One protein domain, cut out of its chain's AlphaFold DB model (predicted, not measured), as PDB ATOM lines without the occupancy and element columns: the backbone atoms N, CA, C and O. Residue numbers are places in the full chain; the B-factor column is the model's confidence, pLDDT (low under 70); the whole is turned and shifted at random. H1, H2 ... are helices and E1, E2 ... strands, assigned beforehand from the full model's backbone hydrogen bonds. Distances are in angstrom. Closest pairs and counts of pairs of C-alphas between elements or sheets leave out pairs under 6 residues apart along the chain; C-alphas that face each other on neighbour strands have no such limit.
ATOM      1  N   PRO A 284     222.134 189.692 197.780       94.12
ATOM      2  CA  PRO A 284     221.816 188.517 198.594       94.12
ATOM      3  C   PRO A 284     222.872 187.407 198.528       94.12
ATOM      4  O   PRO A 284     223.191 186.800 199.545       94.12
ATOM      5  N   GLY A 285     223.449 187.149 197.349       92.75
ATOM      6  CA  GLY A 285     224.511 186.149 197.191       92.75
ATOM      7  C   GLY A 285     225.784 186.507 197.961       92.75
ATOM      8  O   GLY A 285     226.317 185.670 198.685       92.75
ATOM      9  N   VAL A 286     226.221 187.765 197.859       94.62
ATOM     10  CA  VAL A 286     227.418 188.278 198.540       94.62
ATOM     11  C   VAL A 286     227.197 188.322 200.047       94.62
ATOM     12  O   VAL A 286     228.007 187.789 200.800       94.62
ATOM     13  N   PHE A 287     226.073 188.895 200.487       95.00
ATOM     14  CA  PHE A 287     225.732 189.050 201.895       95.00
ATOM     15  C   PHE A 287     225.723 187.707 202.634       95.00
ATOM     16  O   PHE A 287     226.403 187.549 203.649       95.00
ATOM     17  N   HIS A 288     224.986 186.719 202.113       94.81
ATOM     18  CA  HIS A 288     224.893 185.408 202.753       94.81
ATOM     19  C   HIS A 288     226.247 184.692 202.779       94.81
ATOM     20  O   HIS A 288     226.624 184.142 203.813       94.81
ATOM     21  N   GLN A 289     227.001 184.718 201.674       95.06
ATOM     22  CA  GLN A 289     228.314 184.070 201.612       95.06
ATOM     23  C   GLN A 289     229.329 184.736 202.550       95.06
ATOM     24  O   GLN A 289     230.059 184.028 203.241       95.06
ATOM     25  N   ALA A 290     229.331 186.068 202.653       94.88
ATOM     26  CA  ALA A 290     230.186 186.807 203.580       94.88
ATOM     27  C   ALA A 290     229.854 186.495 205.043       94.88
ATOM     28  O   ALA A 290     230.759 186.207 205.830       94.88
ATOM     29  N   LEU A 291     228.565 186.472 205.399       94.88
ATOM     30  CA  LEU A 291     228.116 186.124 206.747       94.88
ATOM     31  C   LEU A 291     228.536 184.696 207.129       94.88
ATOM     32  O   LEU A 291     229.099 184.481 208.203       94.88
ATOM     33  N   VAL A 292     228.300 183.726 206.238       94.06
ATOM     34  CA  VAL A 292     228.648 182.315 206.465       94.06
ATOM     35  C   VAL A 292     230.164 182.122 206.524       94.06
ATOM     36  O   VAL A 292     230.653 181.478 207.452       94.06
ATOM     37  N   SER A 293     230.923 182.715 205.595       95.00
ATOM     38  CA  SER A 293     232.394 182.663 205.599       95.00
ATOM     39  C   SER A 293     232.966 183.211 206.910       95.00
ATOM     40  O   SER A 293     233.802 182.559 207.541       95.00
ATOM     41  N   GLY A 294     232.460 184.361 207.369       93.81
ATOM     42  CA  GLY A 294     232.862 184.975 208.634       93.81
ATOM     43  C   GLY A 294     232.528 184.111 209.853       93.81
ATOM     44  O   GLY A 294     233.374 183.940 210.732       93.81
ATOM     45  N   ALA A 295     231.334 183.512 209.894       94.50
ATOM     46  CA  ALA A 295     230.925 182.618 210.978       94.50
ATOM     47  C   ALA A 295     231.798 181.354 211.052       94.50
ATOM     48  O   ALA A 295     232.193 180.935 212.144       94.50
ATOM     49  N   ILE A 296     232.151 180.772 209.899       93.75
ATOM     50  CA  ILE A 296     233.054 179.616 209.817       93.75
ATOM     51  C   ILE A 296     234.447 179.995 210.330       93.75
ATOM     52  O   ILE A 296     234.971 179.317 211.214       93.75
ATOM     53  N   ALA A 297     235.015 181.106 209.852       91.75
ATOM     54  CA  ALA A 297     236.333 181.575 210.283       91.75
ATOM     55  C   ALA A 297     236.377 181.875 211.794       91.75
ATOM     56  O   ALA A 297     237.327 181.502 212.489       91.75
ATOM     57  N   TRP A 298     235.327 182.499 212.332       93.38
ATOM     58  CA  TRP A 298     235.199 182.741 213.769       93.38
ATOM     59  C   TRP A 298     235.103 181.437 214.574       93.38
ATOM     60  O   TRP A 298     235.751 181.299 215.615       93.38
ATOM     61  N   THR A 299     234.338 180.461 214.079       92.94
ATOM     62  CA  THR A 299     234.186 179.145 214.719       92.94
ATOM     63  C   THR A 299     235.514 178.396 214.743       92.94
ATOM     64  O   THR A 299     235.917 177.908 215.795       92.94
ATOM     65  N   MET A 300     236.246 178.374 213.625       91.06
ATOM     66  CA  MET A 300     237.586 177.785 213.541       91.06
ATOM     67  C   MET A 300     238.546 178.379 214.571       91.06
ATOM     68  O   MET A 300     239.211 177.638 215.299       91.06
ATOM     69  N   LYS A 301     238.585 179.713 214.673       93.38
ATOM     70  CA  LYS A 301     239.433 180.419 215.640       93.38
ATOM     71  C   LYS A 301     239.029 180.112 217.085       93.38
ATOM     72  O   LYS A 301     239.886 179.979 217.954       93.38
ATOM     73  N   SER A 302     237.730 179.977 217.341       93.81
ATOM     74  CA  SER A 302     237.198 179.637 218.666       93.81
ATOM     75  C   SER A 302     237.518 178.195 219.064       93.81
ATOM     76  O   SER A 302     237.911 177.959 220.203       93.81
ATOM     77  N   ILE A 303     237.415 177.242 218.132       93.19
ATOM     78  CA  ILE A 303     237.820 175.841 218.329       93.19
ATOM     79  C   ILE A 303     239.297 175.768 218.713       93.19
ATOM     80  O   ILE A 303     239.621 175.148 219.722       93.19
ATOM     81  N   GLN A 304     240.167 176.434 217.948       92.19
ATOM     82  CA  GLN A 304     241.604 176.448 218.215       92.19
ATOM     83  C   GLN A 304     241.896 177.009 219.613       92.19
ATOM     84  O   GLN A 304     242.522 176.342 220.432       92.19
ATOM     85  N   LYS A 305     241.347 178.189 219.931       93.81
ATOM     86  CA  LYS A 305     241.527 178.821 221.244       93.81
ATOM     87  C   LYS A 305     241.036 177.931 222.392       93.81
ATOM     88  O   LYS A 305     241.677 177.852 223.438       93.81
ATOM     89  N   ASN A 306     239.895 177.267 222.217       92.81
ATOM     90  CA  ASN A 306     239.344 176.371 223.230       92.81
ATOM     91  C   ASN A 306     240.195 175.107 223.391       92.81
ATOM     92  O   ASN A 306     240.391 174.654 224.517       92.81
ATOM     93  N   ALA A 307     240.714 174.544 222.299       90.62
ATOM     94  CA  ALA A 307     241.605 173.391 222.336       90.62
ATOM     95  C   ALA A 307     242.925 173.734 223.045       90.62
ATOM     96  O   ALA A 307     243.330 172.998 223.939       90.62
ATOM     97  N   GLU A 308     243.540 174.877 222.737       90.94
ATOM     98  CA  GLU A 308     244.750 175.371 223.412       90.94
ATOM     99  C   GLU A 308     244.526 175.558 224.924       90.94
ATOM    100  O   GLU A 308     245.341 175.118 225.736       90.94
ATOM    101  N   ALA A 309     243.389 176.147 225.313       90.94
ATOM    102  CA  ALA A 309     243.062 176.420 226.713       90.94
ATOM    103  C   ALA A 309     242.676 175.172 227.531       90.94
ATOM    104  O   ALA A 309     242.857 175.162 228.746       90.94
ATOM    105  N   SER A 310     242.109 174.143 226.892       90.00
ATOM    106  CA  SER A 310     241.606 172.937 227.572       90.00
ATOM    107  C   SER A 310     242.543 171.730 227.492       90.00
ATOM    108  O   SER A 310     242.334 170.755 228.215       90.00
ATOM    109  N   SER A 311     243.571 171.774 226.642       90.19
ATOM    110  CA  SER A 311     244.501 170.657 226.475       90.19
ATOM    111  C   SER A 311     245.488 170.547 227.630       90.19
ATOM    112  O   SER A 311     245.951 171.543 228.182       90.19
ATOM    113  N   GLN A 312     245.852 169.311 227.957       87.56
ATOM    114  CA  GLN A 312     246.922 168.967 228.891       87.56
ATOM    115  C   GLN A 312     247.860 167.952 228.223       87.56
ATOM    116  O   GLN A 312     247.416 167.240 227.317       87.56
ATOM    117  N   PRO A 313     249.139 167.864 228.632       88.00
ATOM    118  CA  PRO A 313     250.052 166.863 228.091       88.00
ATOM    119  C   PRO A 313     249.518 165.442 228.304       88.00
ATOM    120  O   PRO A 313     248.989 165.123 229.372       88.00
ATOM    121  N   LEU A 314     249.669 164.583 227.293       86.88
ATOM    122  CA  LEU A 314     249.223 163.195 227.366       86.88
ATOM    123  C   LEU A 314     250.358 162.314 227.883       86.88
ATOM    124  O   LEU A 314     251.471 162.339 227.354       86.88
ATOM    125  N   PHE A 315     250.048 161.510 228.895       84.12
ATOM    126  CA  PHE A 315     250.963 160.541 229.476       84.12
ATOM    127  C   PHE A 315     250.375 159.138 229.329       84.12
ATOM    128  O   PHE A 315     249.268 158.875 229.800       84.12
ATOM    129  N   GLU A 316     251.119 158.227 228.708       80.19
ATOM    130  CA  GLU A 316     250.706 156.832 228.531       80.19
ATOM    131  C   GLU A 316     251.700 155.884 229.206       80.19
ATOM    132  O   GLU A 316     252.847 156.236 229.501       80.19
ATOM    133  N   ARG A 317     251.239 154.662 229.483       71.62
ATOM    134  CA  ARG A 317     252.100 153.599 230.001       71.62
ATOM    135  C   ARG A 317     252.867 152.964 228.835       71.62
ATOM    136  O   ARG A 317     252.222 152.567 227.865       71.62
ATOM    137  N   PRO A 318     254.199 152.817 228.921       65.88
ATOM    138  CA  PRO A 318     254.962 152.129 227.888       65.88
ATOM    139  C   PRO A 318     254.504 150.671 227.745       65.88
ATOM    140  O   PRO A 318     254.126 150.019 228.718       65.88
ATOM    141  N   SER A 319     254.551 150.151 226.516       65.19
ATOM    142  CA  SER A 319     254.116 148.789 226.168       65.19
ATOM    143  C   SER A 319     254.989 147.683 226.777       65.19
ATOM    144  O   SER A 319     254.566 146.528 226.830       65.19
ATOM    145  N   SER A 320     256.187 148.011 227.274       63.50
ATOM    146  CA  SER A 320     257.003 147.086 228.061       63.50
ATOM    147  C   SER A 320     256.403 146.948 229.462       63.50
ATOM    148  O   SER A 320     256.341 147.933 230.193       63.50
ATOM    149  N   GLY A 321     255.981 145.740 229.841       57.44
ATOM    150  CA  GLY A 321     255.213 145.421 231.057       57.44
ATOM    151  C   GLY A 321     255.884 145.653 232.422       57.44
ATOM    152  O   GLY A 321     255.610 144.901 233.354       57.44
ATOM    153  N   TYR A 322     256.740 146.667 232.573       56.03
ATOM    154  CA  TYR A 322     257.297 147.087 233.859       56.03
ATOM    155  C   TYR A 322     256.421 148.153 234.544       56.03
ATOM    156  O   TYR A 322     255.841 149.009 233.871       56.03
ATOM    157  N   PRO A 323     256.296 148.147 235.887       56.56
ATOM    158  CA  PRO A 323     255.323 148.989 236.565       56.56
ATOM    159  C   PRO A 323     255.808 150.443 236.714       56.56
ATOM    160  O   PRO A 323     256.913 150.697 237.177       56.56
ATOM    161  N   MET A 324     254.884 151.376 236.459       54.47
ATOM    162  CA  MET A 324     254.721 152.685 237.132       54.47
ATOM    163  C   MET A 324     255.417 153.951 236.596       54.47
ATOM    164  O   MET A 324     255.150 155.012 237.152       54.47
ATOM    165  N   ALA A 325     256.182 153.930 235.502       61.00
ATOM    166  CA  ALA A 325     256.626 155.184 234.872       61.00
ATOM    167  C   ALA A 325     255.675 155.586 233.731       61.00
ATOM    168  O   ALA A 325     255.682 154.975 232.665       61.00
ATOM    169  N   PHE A 326     254.828 156.592 233.965       67.44
ATOM    170  CA  PHE A 326     254.086 157.254 232.893       67.44
ATOM    171  C   PHE A 326     255.066 158.079 232.056       67.44
ATOM    172  O   PHE A 326     255.757 158.948 232.587       67.44
ATOM    173  N   THR A 327     255.135 157.809 230.758       73.56
ATOM    174  CA  THR A 327     255.957 158.585 229.825       73.56
ATOM    175  C   THR A 327     255.070 159.573 229.090       73.56
ATOM    176  O   THR A 327     254.004 159.198 228.601       73.56
ATOM    177  N   GLN A 328     255.498 160.833 229.012       79.06
ATOM    178  CA  GLN A 328     254.804 161.828 228.204       79.06
ATOM    179  C   GLN A 328     254.895 161.414 226.735       79.06
ATOM    180  O   GLN A 328     255.989 161.347 226.178       79.06
ATOM    181  N   THR A 329     253.757 161.113 226.123       81.62
ATOM    182  CA  THR A 329     253.684 160.680 224.724       81.62
ATOM    183  C   THR A 329     253.324 161.819 223.786       81.62
ATOM    184  O   THR A 329     253.731 161.788 222.628       81.62
ATOM    185  N   LYS A 330     252.608 162.842 224.276       87.00
ATOM    186  CA  LYS A 330     252.326 164.072 223.525       87.00
ATOM    187  C   LYS A 330     252.479 165.313 224.393       87.00
ATOM    188  O   LYS A 330     252.140 165.315 225.580       87.00
ATOM    189  N   THR A 331     252.978 166.392 223.802       89.88
ATOM    190  CA  THR A 331     252.961 167.719 224.429       89.88
ATOM    191  C   THR A 331     251.537 168.265 224.510       89.88
ATOM    192  O   THR A 331     250.645 167.810 223.796       89.88
ATOM    193  N   GLN A 332     251.308 169.243 225.390       87.50
ATOM    194  CA  GLN A 332     250.030 169.961 225.446       87.50
ATOM    195  C   GLN A 332     249.658 170.546 224.075       87.50
ATOM    196  O   GLN A 332     248.501 170.470 223.675       87.50
ATOM    197  N   GLU A 333     250.645 171.079 223.355       88.88
ATOM    198  CA  GLU A 333     250.492 171.631 222.005       88.88
ATOM    199  C   GLU A 333     250.029 170.556 221.018       88.88
ATOM    200  O   GLU A 333     249.018 170.740 220.352       88.88
ATOM    201  N   GLN A 334     250.672 169.384 221.004       90.00
ATOM    202  CA  GLN A 334     250.272 168.266 220.141       90.00
ATOM    203  C   GLN A 334     248.860 167.750 220.466       90.00
ATOM    204  O   GLN A 334     248.101 167.388 219.569       90.00
ATOM    205  N   VAL A 335     248.473 167.731 221.748       88.00
ATOM    206  CA  VAL A 335     247.106 167.366 222.158       88.00
ATOM    207  C   VAL A 335     246.093 168.414 221.686       88.00
ATOM    208  O   VAL A 335     245.011 168.041 221.221       88.00
ATOM    209  N   ALA A 336     246.446 169.700 221.751       89.38
ATOM    210  CA  ALA A 336     245.616 170.790 221.248       89.38
ATOM    211  C   ALA A 336     245.479 170.750 219.720       89.38
ATOM    212  O   ALA A 336     244.370 170.920 219.207       89.38
ATOM    213  N   GLU A 337     246.557 170.458 218.992       91.12
ATOM    214  CA  GLU A 337     246.542 170.270 217.538       91.12
ATOM    215  C   GLU A 337     245.629 169.106 217.138       91.12
ATOM    216  O   GLU A 337     244.737 169.277 216.306       91.12
ATOM    217  N   ASP A 338     245.756 167.951 217.796       91.00
ATOM    218  CA  ASP A 338     244.906 166.783 217.540       91.00
ATOM    219  C   ASP A 338     243.426 167.041 217.857       91.00
ATOM    220  O   ASP A 338     242.528 166.520 217.184       91.00
ATOM    221  N   ALA A 339     243.143 167.777 218.936       89.25
ATOM    222  CA  ALA A 339     241.786 168.170 219.307       89.25
ATOM    223  C   ALA A 339     241.195 169.150 218.280       89.25
ATOM    224  O   ALA A 339     240.056 168.961 217.841       89.25
ATOM    225  N   THR A 340     241.987 170.134 217.845       91.31
ATOM    226  CA  THR A 340     241.626 171.089 216.788       91.31
ATOM    227  C   THR A 340     241.317 170.361 215.484       91.31
ATOM    228  O   THR A 340     240.222 170.515 214.941       91.31
ATOM    229  N   ALA A 341     242.219 169.487 215.027       91.44
ATOM    230  CA  ALA A 341     242.078 168.738 213.780       91.44
ATOM    231  C   ALA A 341     240.805 167.878 213.753       91.44
ATOM    232  O   ALA A 341     240.071 167.875 212.764       91.44
ATOM    233  N   ARG A 342     240.485 167.205 214.869       90.62
ATOM    234  CA  ARG A 342     239.256 166.405 215.011       90.62
ATOM    235  C   ARG A 342     237.978 167.237 214.923       90.62
ATOM    236  O   ARG A 342     236.968 166.759 214.410       90.62
ATOM    237  N   GLN A 343     237.980 168.454 215.462       88.44
ATOM    238  CA  GLN A 343     236.814 169.332 215.368       88.44
ATOM    239  C   GLN A 343     236.707 169.981 213.983       88.44
ATOM    240  O   GLN A 343     235.606 170.068 213.437       88.44
ATOM    241  N   TYR A 344     237.835 170.350 213.373       90.38
ATOM    242  CA  TYR A 344     237.877 170.885 212.011       90.38
ATOM    243  C   TYR A 344     237.373 169.868 210.987       90.38
ATOM    244  O   TYR A 344     236.561 170.229 210.137       90.38
ATOM    245  N   SER A 345     237.764 168.594 211.106       88.12
ATOM    246  CA  SER A 345     237.323 167.547 210.178       88.12
ATOM    247  C   SER A 345     235.805 167.353 210.188       88.12
ATOM    248  O   SER A 345     235.223 167.025 209.161       88.12
ATOM    249  N   ARG A 346     235.141 167.566 211.334       87.69
ATOM    250  CA  ARG A 346     233.670 167.541 211.431       87.69
ATOM    251  C   ARG A 346     233.048 168.753 210.752       87.69
ATOM    252  O   ARG A 346     232.073 168.607 210.023       87.69
ATOM    253  N   LEU A 347     233.617 169.940 210.970       88.56
ATOM    254  CA  LEU A 347     233.127 171.169 210.350       88.56
ATOM    255  C   LEU A 347     233.226 171.082 208.819       88.56
ATOM    256  O   LEU A 347     232.258 171.387 208.131       88.56
ATOM    257  N   GLN A 348     234.352 170.590 208.291       89.62
ATOM    258  CA  GLN A 348     234.612 170.421 206.851       89.62
ATOM    259  C   GLN A 348     233.673 169.426 206.147       89.62
ATOM    260  O   GLN A 348     233.628 169.397 204.925       89.62
ATOM    261  N   GLN A 349     232.882 168.636 206.879       91.62
ATOM    262  CA  GLN A 349     231.827 167.811 206.271       91.62
ATOM    263  C   GLN A 349     230.600 168.636 205.854       91.62
ATOM    264  O   GLN A 349     229.783 168.161 205.070       91.62
ATOM    265  N   SER A 350     230.444 169.849 206.393       89.31
ATOM    266  CA  SER A 350     229.246 170.684 206.216       89.31
ATOM    267  C   SER A 350     229.423 171.821 205.203       89.31
ATOM    268  O   SER A 350     228.452 172.506 204.891       89.31
ATOM    269  N   TYR A 351     230.641 172.061 204.706       91.44
ATOM    270  CA  TYR A 351     230.943 173.122 203.742       91.44
ATOM    271  C   TYR A 351     232.250 172.829 202.981       91.44
ATOM    272  O   TYR A 351     233.013 171.942 203.351       91.44
ATOM    273  N   ASP A 352     232.513 173.598 201.924       93.06
ATOM    274  CA  ASP A 352     233.713 173.494 201.088       93.06
ATOM    275  C   ASP A 352     234.712 174.613 201.447       93.06
ATOM    276  O   ASP A 352     234.442 175.795 201.210       93.06
TER     277      ASP A 352
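AT A GLANCE: This is residues 284 to 352 of the 435 residues of an uncharacterized protein of Mangrovibacter plantisponsor (UniProt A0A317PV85). A long helix, H1, and a shorter one, H2, make a narrow V, closest near the end of H1 and the start of H2, and beyond this closed end a small two-stranded hairpin, E1 and E2, carries the rod onward. Residues 284 to 291 of H1 stick out at one end of the rod, and the loop residues 319 to 324 stick out at the other. The printed part has 69 residues, with H1, E1, E2 and H2 in that order along it, the two strands antiparallel, and the class is mostly helix. It is extended, with a radius of gyration of the C-alphas of 18.0 A and spans of 65 by 21 by 10 A.

HOW THE PARTS SIT: Start with H1, residues 284 to 310, which touches H2, residues 332 to 347, with its residues 300 to 310 alone. Look at the C-alphas of Ala 307 and Ala 336, their closest, 4.9 A apart. The two helices run opposite ways at a shallow tilt of 29 degrees. E1, residues 314 to 316, and E2, residues 327 to 330, form a hairpin, antiparallel at 137 degrees between directions; N 316 and O 327, 3.0 A apart, and N 329 and O 314, 2.9 A apart, are within hydrogen-bond range. H1 and E2 are apart. Every O i to N i+4 pair is within hydrogen-bond range in H1, and 11 of 12 in H2.

IN THESE COORDINATES: Find C-alpha 284 at (221.816, 188.517, 198.594); from there H1 runs 38.4 A to C-alpha 310 at (241.606, 172.937, 227.572). E1 spans 6.6 A and E2 9.1 A. H2 runs 22.7 A to C-alpha 347 at (233.127, 171.169, 210.350).

THE WHOLE: The C-alphas of Pro 284 and Tyr 322 are the two farthest apart, at 65.0 A. The printed part has no cut and no long link. Mean pLDDT of the printed part is 86.3; look for values under 70 at residues 318 to 326.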